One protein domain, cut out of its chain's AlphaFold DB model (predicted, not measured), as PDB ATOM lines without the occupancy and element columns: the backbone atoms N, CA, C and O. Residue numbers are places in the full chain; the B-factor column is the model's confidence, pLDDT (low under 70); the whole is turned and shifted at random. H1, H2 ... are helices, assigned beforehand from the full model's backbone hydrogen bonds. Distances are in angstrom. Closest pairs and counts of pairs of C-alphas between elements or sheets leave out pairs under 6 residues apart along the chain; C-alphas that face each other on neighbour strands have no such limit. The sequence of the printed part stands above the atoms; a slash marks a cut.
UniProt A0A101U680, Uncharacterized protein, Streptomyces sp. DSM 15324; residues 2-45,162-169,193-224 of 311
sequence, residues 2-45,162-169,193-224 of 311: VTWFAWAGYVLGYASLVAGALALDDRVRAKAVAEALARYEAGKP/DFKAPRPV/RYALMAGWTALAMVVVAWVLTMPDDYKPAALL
ATOM      1  N   VAL A   2     199.358 309.291 216.833       70.62
ATOM      2  CA  VAL A   2     199.919 308.175 217.635       70.62
ATOM      3  C   VAL A   2     201.407 307.887 217.352       70.62
ATOM      4  O   VAL A   2     202.188 307.742 218.284       70.62
ATOM      5  N   THR A   3     201.835 307.900 216.087       72.88
ATOM      6  CA  THR A   3     203.245 307.707 215.689       72.88
ATOM      7  C   THR A   3     204.197 308.787 216.205       72.88
ATOM      8  O   THR A   3     205.330 308.476 216.554       72.88
ATOM      9  N   TRP A   4     203.744 310.040 216.298       74.12
ATOM     10  CA  TRP A   4     204.552 311.141 216.833       74.12
ATOM     11  C   TRP A   4     204.716 311.042 218.352       74.12
ATOM     12  O   TRP A   4     205.808 311.280 218.855       74.12
ATOM     13  N   PHE A   5     203.670 310.626 219.074       81.00
ATOM     14  CA  PHE A   5     203.761 310.362 220.514       81.00
ATOM     15  C   PHE A   5     204.677 309.173 220.826       81.00
ATOM     16  O   PHE A   5     205.494 309.261 221.738       81.00
ATOM     17  N   ALA A   6     204.593 308.095 220.039       78.69
ATOM     18  CA  ALA A   6     205.481 306.941 220.179       78.69
ATOM     19  C   ALA A   6     206.953 307.311 219.919       78.69
ATOM     20  O   ALA A   6     207.835 306.914 220.677       78.69
ATOM     21  N   TRP A   7     207.216 308.125 218.890       79.38
ATOM     22  CA  TRP A   7     208.557 308.631 218.592       79.38
ATOM     23  C   TRP A   7     209.097 309.554 219.694       79.38
ATOM     24  O   TRP A   7     210.218 309.363 220.160       79.38
ATOM     25  N   ALA A   8     208.295 310.510 220.172       82.50
ATOM     26  CA  ALA A   8     208.696 311.406 221.257       82.50
ATOM     27  C   ALA A   8     208.981 310.641 222.561       82.50
ATOM     28  O   ALA A   8     209.981 310.905 223.226       82.50
ATOM     29  N   GLY A   9     208.148 309.646 222.896       84.94
ATOM     30  CA  GLY A   9     208.369 308.766 224.044       84.94
ATOM     31  C   GLY A   9     209.662 307.952 223.926       84.94
ATOM     32  O   GLY A   9     210.398 307.833 224.902       84.94
ATOM     33  N   TYR A  10     209.983 307.464 222.725       83.75
ATOM     34  CA  TYR A  10     211.240 306.767 222.457       83.75
ATOM     35  C   TYR A  10     212.462 307.674 222.662       83.75
ATOM     36  O   TYR A  10     213.398 307.297 223.366       83.75
ATOM     37  N   VAL A  11     212.445 308.887 222.096       83.06
ATOM     38  CA  VAL A  11     213.555 309.848 222.225       83.06
ATOM     39  C   VAL A  11     213.765 310.248 223.687       83.06
ATOM     40  O   VAL A  11     214.900 310.241 224.164       83.06
ATOM     41  N   LEU A  12     212.688 310.538 224.422       86.81
ATOM     42  CA  LEU A  12     212.759 310.868 225.850       86.81
ATOM     43  C   LEU A  12     213.253 309.686 226.694       86.81
ATOM     44  O   LEU A  12     214.060 309.880 227.604       86.81
ATOM     45  N   GLY A  13     212.815 308.465 226.378       86.62
ATOM     46  CA  GLY A  13     213.288 307.245 227.032       86.62
ATOM     47  C   GLY A  13     214.782 307.014 226.808       86.62
ATOM     48  O   GLY A  13     215.515 306.768 227.765       86.62
ATOM     49  N   TYR A  14     215.255 307.177 225.570       84.56
ATOM     50  CA  TYR A  14     216.675 307.070 225.237       84.56
ATOM     51  C   TYR A  14     217.512 308.153 225.930       84.56
ATOM     52  O   TYR A  14     218.529 307.840 226.545       84.56
ATOM     53  N   ALA A  15     217.064 309.410 225.907       85.06
ATOM     54  CA  ALA A  15     217.748 310.504 226.594       85.06
ATOM     55  C   ALA A  15     217.841 310.262 228.111       85.06
ATOM     56  O   ALA A  15     218.895 310.475 228.706       85.06
ATOM     57  N   SER A  16     216.768 309.755 228.723       87.19
ATOM     58  CA  SER A  16     216.746 309.404 230.150       87.19
ATOM     59  C   SER A  16     217.710 308.260 230.475       87.19
ATOM     60  O   SER A  16     218.377 308.288 231.506       87.19
ATOM     61  N   LEU A  17     217.819 307.272 229.583       87.75
ATOM     62  CA  LEU A  17     218.736 306.140 229.716       87.75
ATOM     63  C   LEU A  17     220.202 306.593 229.617       87.75
ATOM     64  O   LEU A  17     221.017 306.199 230.450       87.75
ATOM     65  N   VAL A  18     220.523 307.471 228.661       86.69
ATOM     66  CA  VAL A  18     221.858 308.080 228.525       86.69
ATOM     67  C   VAL A  18     222.206 308.916 229.759       86.69
ATOM     68  O   VAL A  18     223.267 308.724 230.350       86.69
ATOM     69  N   ALA A  19     221.302 309.796 230.197       86.44
ATOM     70  CA  ALA A  19     221.513 310.628 231.380       86.44
ATOM     71  C   ALA A  19     221.685 309.787 232.657       86.44
ATOM     72  O   ALA A  19     222.541 310.086 233.488       86.44
ATOM     73  N   GLY A  20     220.909 308.709 232.804       86.88
ATOM     74  CA  GLY A  20     221.026 307.780 233.925       86.88
ATOM     75  C   GLY A  20     222.373 307.057 233.959       86.88
ATOM     76  O   GLY A  20     222.969 306.935 235.029       86.88
ATOM     77  N   ALA A  21     222.882 306.621 232.806       86.25
ATOM     78  CA  ALA A  21     224.187 305.972 232.717       86.25
ATOM     79  C   ALA A  21     225.341 306.924 233.047       86.25
ATOM     80  O   ALA A  21     226.199 306.567 233.853       86.25
ATOM     81  N   LEU A  22     225.305 308.152 232.518       85.06
ATOM     82  CA  LEU A  22     226.277 309.193 232.861       85.06
ATOM     83  C   LEU A  22     226.260 309.494 234.366       85.06
ATOM     84  O   LEU A  22     227.303 309.479 235.011       85.06
ATOM     85  N   ALA A  23     225.074 309.651 234.963       84.38
ATOM     86  CA  ALA A  23     224.944 309.908 236.396       84.38
ATOM     87  C   ALA A  23     225.470 308.753 237.272       84.38
ATOM     88  O   ALA A  23     225.963 308.982 238.380       84.38
ATOM     89  N   LEU A  24     225.357 307.502 236.812       85.75
ATOM     90  CA  LEU A  24     225.911 306.341 237.514       85.75
ATOM     91  C   LEU A  24     227.438 306.296 237.415       85.75
ATOM     92  O   LEU A  24     228.095 306.087 238.439       85.75
ATOM     93  N   ASP A  25     228.000 306.530 236.228       85.00
ATOM     94  CA  ASP A  25     229.451 306.603 236.039       85.00
ATOM     95  C   ASP A  25     230.062 307.768 236.832       85.00
ATOM     96  O   ASP A  25     231.085 307.582 237.493       85.00
ATOM     97  N   ASP A  26     229.398 308.926 236.882       84.00
ATOM     98  CA  ASP A  26     229.822 310.077 237.687       84.00
ATOM     99  C   ASP A  26     229.827 309.765 239.184       84.00
ATOM    100  O   ASP A  26     230.757 310.141 239.898       84.00
ATOM    101  N   ARG A  27     228.836 309.018 239.684       84.69
ATOM    102  CA  ARG A  27     228.819 308.573 241.088       84.69
ATOM    103  C   ARG A  27     229.974 307.629 241.403       84.69
ATOM    104  O   ARG A  27     230.568 307.734 242.477       84.69
ATOM    105  N   VAL A  28     230.289 306.700 240.500       84.31
ATOM    106  CA  VAL A  28     231.435 305.790 240.658       84.31
ATOM    107  C   VAL A  28     232.744 306.580 240.613       84.31
ATOM    108  O   VAL A  28     233.603 306.385 241.473       84.31
ATOM    109  N   ARG A  29     232.870 307.524 239.674       81.62
ATOM    110  CA  ARG A  29     234.022 308.422 239.544       81.62
ATOM    111  C   ARG A  29     234.208 309.271 240.804       81.62
ATOM    112  O   ARG A  29     235.314 309.316 241.331       81.62
ATOM    113  N   ALA A  30     233.142 309.866 241.337       81.00
ATOM    114  CA  ALA A  30     233.180 310.669 242.560       81.00
ATOM    115  C   ALA A  30     233.633 309.853 243.781       81.00
ATOM    116  O   ALA A  30     234.466 310.318 244.557       81.00
ATOM    117  N   LYS A  31     233.149 308.612 243.927       84.25
ATOM    118  CA  LYS A  31     233.624 307.700 244.981       84.25
ATOM    119  C   LYS A  31     235.105 307.363 244.822       84.25
ATOM    120  O   LYS A  31     235.836 307.412 245.803       84.25
ATOM    121  N   ALA A  32     235.553 307.069 243.602       81.88
ATOM    122  CA  ALA A  32     236.958 306.771 243.330       81.88
ATOM    123  C   ALA A  32     237.873 307.979 243.598       81.88
ATOM    124  O   ALA A  32     238.982 307.805 244.097       81.88
ATOM    125  N   VAL A  33     237.410 309.200 243.301       81.75
ATOM    126  CA  VAL A  33     238.112 310.450 243.640       81.75
ATOM    127  C   VAL A  33     238.225 310.607 245.156       81.75
ATOM    128  O   VAL A  33     239.321 310.844 245.655       81.75
ATOM    129  N   ALA A  34     237.126 310.420 245.892       80.56
ATOM    130  CA  ALA A  34     237.131 310.499 247.352       80.56
ATOM    131  C   ALA A  34     238.062 309.451 247.985       80.56
ATOM    132  O   ALA A  34     238.798 309.756 248.916       80.56
ATOM    133  N   GLU A  35     238.080 308.230 247.453       83.38
ATOM    134  CA  GLU A  35     238.971 307.171 247.928       83.38
ATOM    135  C   GLU A  35     240.444 307.462 247.606       83.38
ATOM    136  O   GLU A  35     241.315 307.220 248.438       83.38
ATOM    137  N   ALA A  36     240.743 308.005 246.422       79.25
ATOM    138  CA  ALA A  36     242.097 308.421 246.066       79.25
ATOM    139  C   ALA A  36     242.599 309.551 246.978       79.25
ATOM    140  O   ALA A  36     243.742 309.497 247.429       79.25
ATOM    141  N   LEU A  37     241.739 310.522 247.303       79.38
ATOM    142  CA  LEU A  37     242.036 311.567 248.284       79.38
ATOM    143  C   LEU A  37     242.264 310.978 249.681       79.38
ATOM    144  O   LEU A  37     243.267 311.298 250.305       79.38
ATOM    145  N   ALA A  38     241.413 310.056 250.136       79.62
ATOM    146  CA  ALA A  38     241.579 309.402 251.434       79.62
ATOM    147  C   ALA A  38     242.872 308.567 251.513       79.62
ATOM    148  O   ALA A  38     243.562 308.584 252.528       79.62
ATOM    149  N   ARG A  39     243.239 307.861 250.434       79.50
ATOM    150  CA  ARG A  39     244.520 307.139 250.336       79.50
ATOM    151  C   ARG A  39     245.709 308.089 250.367       79.50
ATOM    152  O   ARG A  39     246.703 307.791 251.021       79.50
ATOM    153  N   TYR A  40     245.603 309.215 249.667       77.31
ATOM    154  CA  TYR A  40     246.614 310.260 249.711       77.31
ATOM    155  C   TYR A  40     246.763 310.822 251.128       77.31
ATOM    156  O   TYR A  40     247.881 310.918 251.616       77.31
ATOM    157  N   GLU A  41     245.657 311.123 251.808       72.56
ATOM    158  CA  GLU A  41     245.666 311.618 253.185       72.56
ATOM    159  C   GLU A  41     246.247 310.606 254.176       72.56
ATOM    160  O   GLU A  41     247.072 310.976 255.003       72.56
ATOM    161  N   ALA A  42     245.883 309.329 254.062       74.06
ATOM    162  CA  ALA A  42     246.397 308.264 254.923       74.06
ATOM    163  C   ALA A  42     247.880 307.935 254.671       74.06
ATOM    164  O   ALA A  42     248.553 307.413 255.556       74.06
ATOM    165  N   GLY A  43     248.378 308.197 253.460       65.94
ATOM    166  CA  GLY A  43     249.774 307.992 253.072       65.94
ATOM    167  C   GLY A  43     250.674 309.203 253.315       65.94
ATOM    168  O   GLY A  43     251.863 309.133 252.996       65.94
ATOM    169  N   LYS A  44     250.135 310.312 253.836       65.31
ATOM    170  CA  LYS A  44     250.952 311.465 254.211       65.31
ATOM    171  C   LYS A  44     251.906 311.050 255.333       65.31
ATOM    172  O   LYS A  44     251.442 310.508 256.337       65.31
ATOM    173  N   PRO A  45     253.224 311.263 255.179       57.47
ATOM    174  CA  PRO A  45     254.127 311.130 256.310       57.47
ATOM    175  C   PRO A  45     253.655 312.074 257.420       57.47
ATOM    176  O   PRO A  45     253.204 313.183 257.131       57.47
ATOM    177  N   ASP A 162     247.796 310.539 242.377       70.25
ATOM    178  CA  ASP A 162     247.813 309.351 241.529       70.25
ATOM    179  C   ASP A 162     246.416 308.726 241.484       70.25
ATOM    180  O   ASP A 162     245.934 308.087 242.423       70.25
ATOM    181  N   PHE A 163     245.744 308.946 240.360       73.50
ATOM    182  CA  PHE A 163     244.372 308.539 240.134       73.50
ATOM    183  C   PHE A 163     244.279 307.780 238.826       73.50
ATOM    184  O   PHE A 163     244.574 308.294 237.746       73.50
ATOM    185  N   LYS A 164     243.813 306.540 238.933       73.50
ATOM    186  CA  LYS A 164     243.420 305.742 237.784       73.50
ATOM    187  C   LYS A 164     241.912 305.870 237.629       73.50
ATOM    188  O   LYS A 164     241.170 305.336 238.452       73.50
ATOM    189  N   ALA A 165     241.476 306.576 236.587       70.19
ATOM    190  CA  ALA A 165     240.057 306.744 236.312       70.19
ATOM    191  C   ALA A 165     239.374 305.371 236.157       70.19
ATOM    192  O   ALA A 165     239.882 304.517 235.415       70.19
ATOM    193  N   PRO A 166     238.252 305.120 236.858       75.69
ATOM    194  CA  PRO A 166     237.471 303.916 236.630       75.69
ATOM    195  C   PRO A 166     236.910 303.939 235.205       75.69
ATOM    196  O   PRO A 166     236.553 304.994 234.681       75.69
ATOM    197  N   ARG A 167     236.836 302.768 234.562       78.38
ATOM    198  CA  ARG A 167     236.239 302.657 233.223       78.38
ATOM    199  C   ARG A 167     234.743 303.009 233.299       78.38
ATOM    200  O   ARG A 167     234.090 302.524 234.226       78.38
ATOM    201  N   PRO A 168     234.192 303.785 232.349       81.75
ATOM    202  CA  PRO A 168     232.779 304.164 232.340       81.75
ATOM    203  C   PRO A 168     231.916 303.000 231.827       81.75
ATOM    204  O   PRO A 168     231.516 302.946 230.662       81.75
ATOM    205  N   VAL A 169     231.708 301.998 232.686       85.25
ATOM    206  CA  VAL A 169     231.035 300.740 232.328       85.25
ATOM    207  C   VAL A 169     229.597 300.998 231.882       85.25
ATOM    208  O   VAL A 169     229.150 300.389 230.910       85.25
ATOM    209  N   ARG A 193     207.345 307.854 204.399       73.31
ATOM    210  CA  ARG A 193     206.939 309.119 205.030       73.31
ATOM    211  C   ARG A 193     207.714 309.482 206.307       73.31
ATOM    212  O   ARG A 193     207.686 310.640 206.709       73.31
ATOM    213  N   TYR A 194     208.380 308.519 206.944       73.81
ATOM    214  CA  TYR A 194     209.113 308.691 208.207       73.81
ATOM    215  C   TYR A 194     210.596 308.307 208.103       73.81
ATOM    216  O   TYR A 194     211.349 308.556 209.043       73.81
ATOM    217  N   ALA A 195     211.027 307.784 206.951       73.75
ATOM    218  CA  ALA A 195     212.392 307.320 206.711       73.75
ATOM    219  C   ALA A 195     213.455 308.408 206.959       73.75
ATOM    220  O   ALA A 195     214.491 308.127 207.556       73.75
ATOM    221  N   LEU A 196     213.178 309.664 206.581       79.81
ATOM    222  CA  LEU A 196     214.085 310.792 206.841       79.81
ATOM    223  C   LEU A 196     214.269 311.055 208.342       79.81
ATOM    224  O   LEU A 196     215.395 311.212 208.804       79.81
ATOM    225  N   MET A 197     213.181 311.070 209.116       78.94
ATOM    226  CA  MET A 197     213.246 311.310 210.564       78.94
ATOM    227  C   MET A 197     213.907 310.141 211.298       78.94
ATOM    228  O   MET A 197     214.747 310.369 212.164       78.94
ATOM    229  N   ALA A 198     213.586 308.904 210.907       78.69
ATOM    230  CA  ALA A 198     214.201 307.696 211.448       78.69
ATOM    231  C   ALA A 198     215.717 307.668 211.197       78.69
ATOM    232  O   ALA A 198     216.489 307.379 212.115       78.69
ATOM    233  N   GLY A 199     216.144 308.044 209.986       82.06
ATOM    234  CA  GLY A 199     217.553 308.169 209.615       82.06
ATOM    235  C   GLY A 199     218.298 309.207 210.456       82.06
ATOM    236  O   GLY A 199     219.356 308.897 211.001       82.06
ATOM    237  N   TRP A 200     217.726 310.402 210.646       85.81
ATOM    238  CA  TRP A 200     218.320 311.433 211.508       85.81
ATOM    239  C   TRP A 200     218.426 310.991 212.969       85.81
ATOM    240  O   TRP A 200     219.461 311.213 213.598       85.81
ATOM    241  N   THR A 201     217.403 310.324 213.511       83.88
ATOM    242  CA  THR A 201     217.476 309.796 214.880       83.88
ATOM    243  C   THR A 201     218.509 308.690 215.030       83.88
ATOM    244  O   THR A 201     219.249 308.692 216.008       83.88
ATOM    245  N   ALA A 202     218.613 307.778 214.062       84.31
ATOM    246  CA  ALA A 202     219.620 306.724 214.087       84.31
ATOM    247  C   ALA A 202     221.036 307.314 214.024       84.31
ATOM    248  O   ALA A 202     221.897 306.919 214.807       84.31
ATOM    249  N   LEU A 203     221.257 308.320 213.170       86.62
ATOM    250  CA  LEU A 203     222.525 309.045 213.102       86.62
ATOM    251  C   LEU A 203     222.860 309.717 214.442       86.62
ATOM    252  O   LEU A 203     223.974 309.568 214.937       86.62
ATOM    253  N   ALA A 204     221.896 310.401 215.063       86.38
ATOM    254  CA  ALA A 204     222.091 311.026 216.370       86.38
ATOM    255  C   ALA A 204     222.442 309.994 217.456       86.38
ATOM    256  O   ALA A 204     223.341 310.228 218.259       86.38
ATOM    257  N   MET A 205     221.790 308.827 217.461       86.31
ATOM    258  CA  MET A 205     222.101 307.742 218.398       86.31
ATOM    259  C   MET A 205     223.511 307.178 218.197       86.31
ATOM    260  O   MET A 205     224.192 306.906 219.182       86.31
ATOM    261  N   VAL A 206     223.967 307.053 216.946       85.81
ATOM    262  CA  VAL A 206     225.342 306.637 216.621       85.81
ATOM    263  C   VAL A 206     226.357 307.675 217.104       85.81
ATOM    264  O   VAL A 206     227.358 307.304 217.709       85.81
ATOM    265  N   VAL A 207     226.086 308.970 216.907       87.25
ATOM    266  CA  VAL A 207     226.948 310.050 217.420       87.25
ATOM    267  C   VAL A 207     227.011 310.022 218.948       87.25
ATOM    268  O   VAL A 207     228.098 310.097 219.510       87.25
ATOM    269  N   VAL A 208     225.874 309.849 219.629       86.25
ATOM    270  CA  VAL A 208     225.837 309.720 221.096       86.25
ATOM    271  C   VAL A 208     226.632 308.499 221.560       86.25
ATOM    272  O   VAL A 208     227.438 308.620 222.476       86.25
ATOM    273  N   ALA A 209     226.461 307.343 220.915       85.62
ATOM    274  CA  ALA A 209     227.234 306.142 221.228       85.62
ATOM    275  C   ALA A 209     228.739 306.385 221.068       85.62
ATOM    276  O   ALA A 209     229.522 306.005 221.932       85.62
ATOM    277  N   TRP A 210     229.134 307.074 219.996       85.00
ATOM    278  CA  TRP A 210     230.529 307.417 219.761       85.00
ATOM    279  C   TRP A 210     231.086 308.325 220.865       85.00
ATOM    280  O   TRP A 210     232.119 307.993 221.447       85.00
ATOM    281  N   VAL A 211     230.375 309.398 221.226       84.06
ATOM    282  CA  VAL A 211     230.767 310.310 222.317       84.06
ATOM    283  C   VAL A 211     230.903 309.569 223.650       84.06
ATOM    284  O   VAL A 211     231.897 309.753 224.344       84.06
ATOM    285  N   LEU A 212     229.969 308.673 223.985       82.00
ATOM    286  CA  LEU A 212     230.012 307.877 225.223       82.00
ATOM    287  C   LEU A 212     231.201 306.902 225.294       82.00
ATOM    288  O   LEU A 212     231.565 306.447 226.378       82.00
ATOM    289  N   THR A 213     231.793 306.557 224.150       79.88
ATOM    290  CA  THR A 213     232.968 305.672 224.075       79.88
ATOM    291  C   THR A 213     234.296 306.414 224.009       79.88
ATOM    292  O   THR A 213     235.341 305.770 224.117       79.88
ATOM    293  N   MET A 214     234.284 307.741 223.840       78.12
ATOM    294  CA  MET A 214     235.522 308.509 223.801       78.12
ATOM    295  C   MET A 214     236.245 308.425 225.154       78.12
ATOM    296  O   MET A 214     235.600 308.510 226.204       78.12
ATOM    297  N   PRO A 215     237.577 308.230 225.149       66.19
ATOM    298  CA  PRO A 215     238.361 308.275 226.369       66.19
ATOM    299  C   PRO A 215     238.266 309.680 226.959       66.19
ATOM    300  O   PRO A 215     238.583 310.674 226.310       66.19
ATOM    301  N   ASP A 216     237.793 309.743 228.194       64.81
ATOM    302  CA  ASP A 216     237.667 310.985 228.934       64.81
ATOM    303  C   ASP A 216     238.962 311.185 229.733       64.81
ATOM    304  O   ASP A 216     239.096 310.714 230.863       64.81
ATOM    305  N   ASP A 217     239.953 311.835 229.116       59.66
ATOM    306  CA  ASP A 217     241.257 312.136 229.736       59.66
ATOM    307  C   ASP A 217     241.177 313.291 230.759       59.66
ATOM    308  O   ASP A 217     242.192 313.809 231.239       59.66
ATOM    309  N   TYR A 218     239.962 313.713 231.116       63.19
ATOM    310  CA  TYR A 218     239.727 314.800 232.050       63.19
ATOM    311  C   TYR A 218     240.117 314.399 233.479       63.19
ATOM    312  O   TYR A 218     239.419 313.648 234.166       63.19
ATOM    313  N   LYS A 219     241.234 314.948 233.963       62.72
ATOM    314  CA  LYS A 219     241.607 314.868 235.379       62.72
ATOM    315  C   LYS A 219     240.783 315.891 236.168       62.72
ATOM    316  O   LYS A 219     240.906 317.087 235.900       62.72
ATOM    317  N   PRO A 220     239.954 315.470 237.137       68.94
ATOM    318  CA  PRO A 220     239.123 316.401 237.885       68.94
ATOM    319  C   PRO A 220     239.981 317.356 238.718       68.94
ATOM    320  O   PRO A 220     240.925 316.937 239.389       68.94
ATOM    321  N   ALA A 221     239.601 318.638 238.731       67.25
ATOM    322  CA  ALA A 221     240.268 319.677 239.519       67.25
ATOM    323  C   ALA A 221     240.324 319.350 241.024       67.25
ATOM    324  O   ALA A 221     241.238 319.785 241.709       67.25
ATOM    325  N   ALA A 222     239.396 318.530 241.525       67.31
ATOM    326  CA  ALA A 222     239.380 318.057 242.910       67.31
ATOM    327  C   ALA A 222     240.595 317.187 243.296       67.31
ATOM    328  O   ALA A 222     240.877 317.036 244.477       67.31
ATOM    329  N   LEU A 223     241.305 316.606 242.321       71.12
ATOM    330  CA  LEU A 223     242.536 315.839 242.553       71.12
ATOM    331  C   LEU A 223     243.800 316.695 242.442       71.12
ATOM    332  O   LEU A 223     244.904 316.169 242.607       71.12
ATOM    333  N   LEU A 224     243.657 317.978 242.106       74.31
ATOM    334  CA  LEU A 224     244.772 318.905 242.049       74.31
ATOM    335  C   LEU A 224     245.270 319.144 243.472       74.31
ATOM    336  O   LEU A 224     244.529 319.615 244.335       74.31
TER     337      LEU A 224
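Overview. This is residues 2 to 45, 162 to 169 and 193 to 224 of the 311 residues of an uncharacterized protein of Streptomyces sp. DSM 15324 (UniProt A0A101U680). What shape is this? It is a thin rod: long helix H1 makes nearly its full length, and shorter helix H2 runs side by side with the half of H1 that holds residue 2. Short stretches without a named element, residues 162 to 169 and 214 to 224, lie toward the other half. What are its measures? The printed part has 84 residues, two named helices, H1 then H2, and no named strand: all helix, extended, radius of gyration of the C-alphas 18.9 A, spans 70 by 21 by 18 A.

Arrangement. How do H1, residues 2 to 42, and H2, residues 195 to 213, stand? They are near each other, with 13 pairs of C-alphas within 10 A and the closest at 8.3 A. Are their backbones whole? In both, every O i to N i+4 pair is within hydrogen-bond range.

Along the chain. Where is H1? It spans 59.6 A from C-alpha 2 at (199.919, 308.175, 217.635). Where is H2? It spans 27.0 A, ending at C-alpha 213 at (232.968, 305.672, 224.075).

Size, cuts and confidence. Where are the cuts? C-alphas 45 and 162 are 16.2 A apart; C-alphas 169 and 193, 37.4 A. Where is confidence low? Residues 43 to 45 and 215 to 222 are under 70.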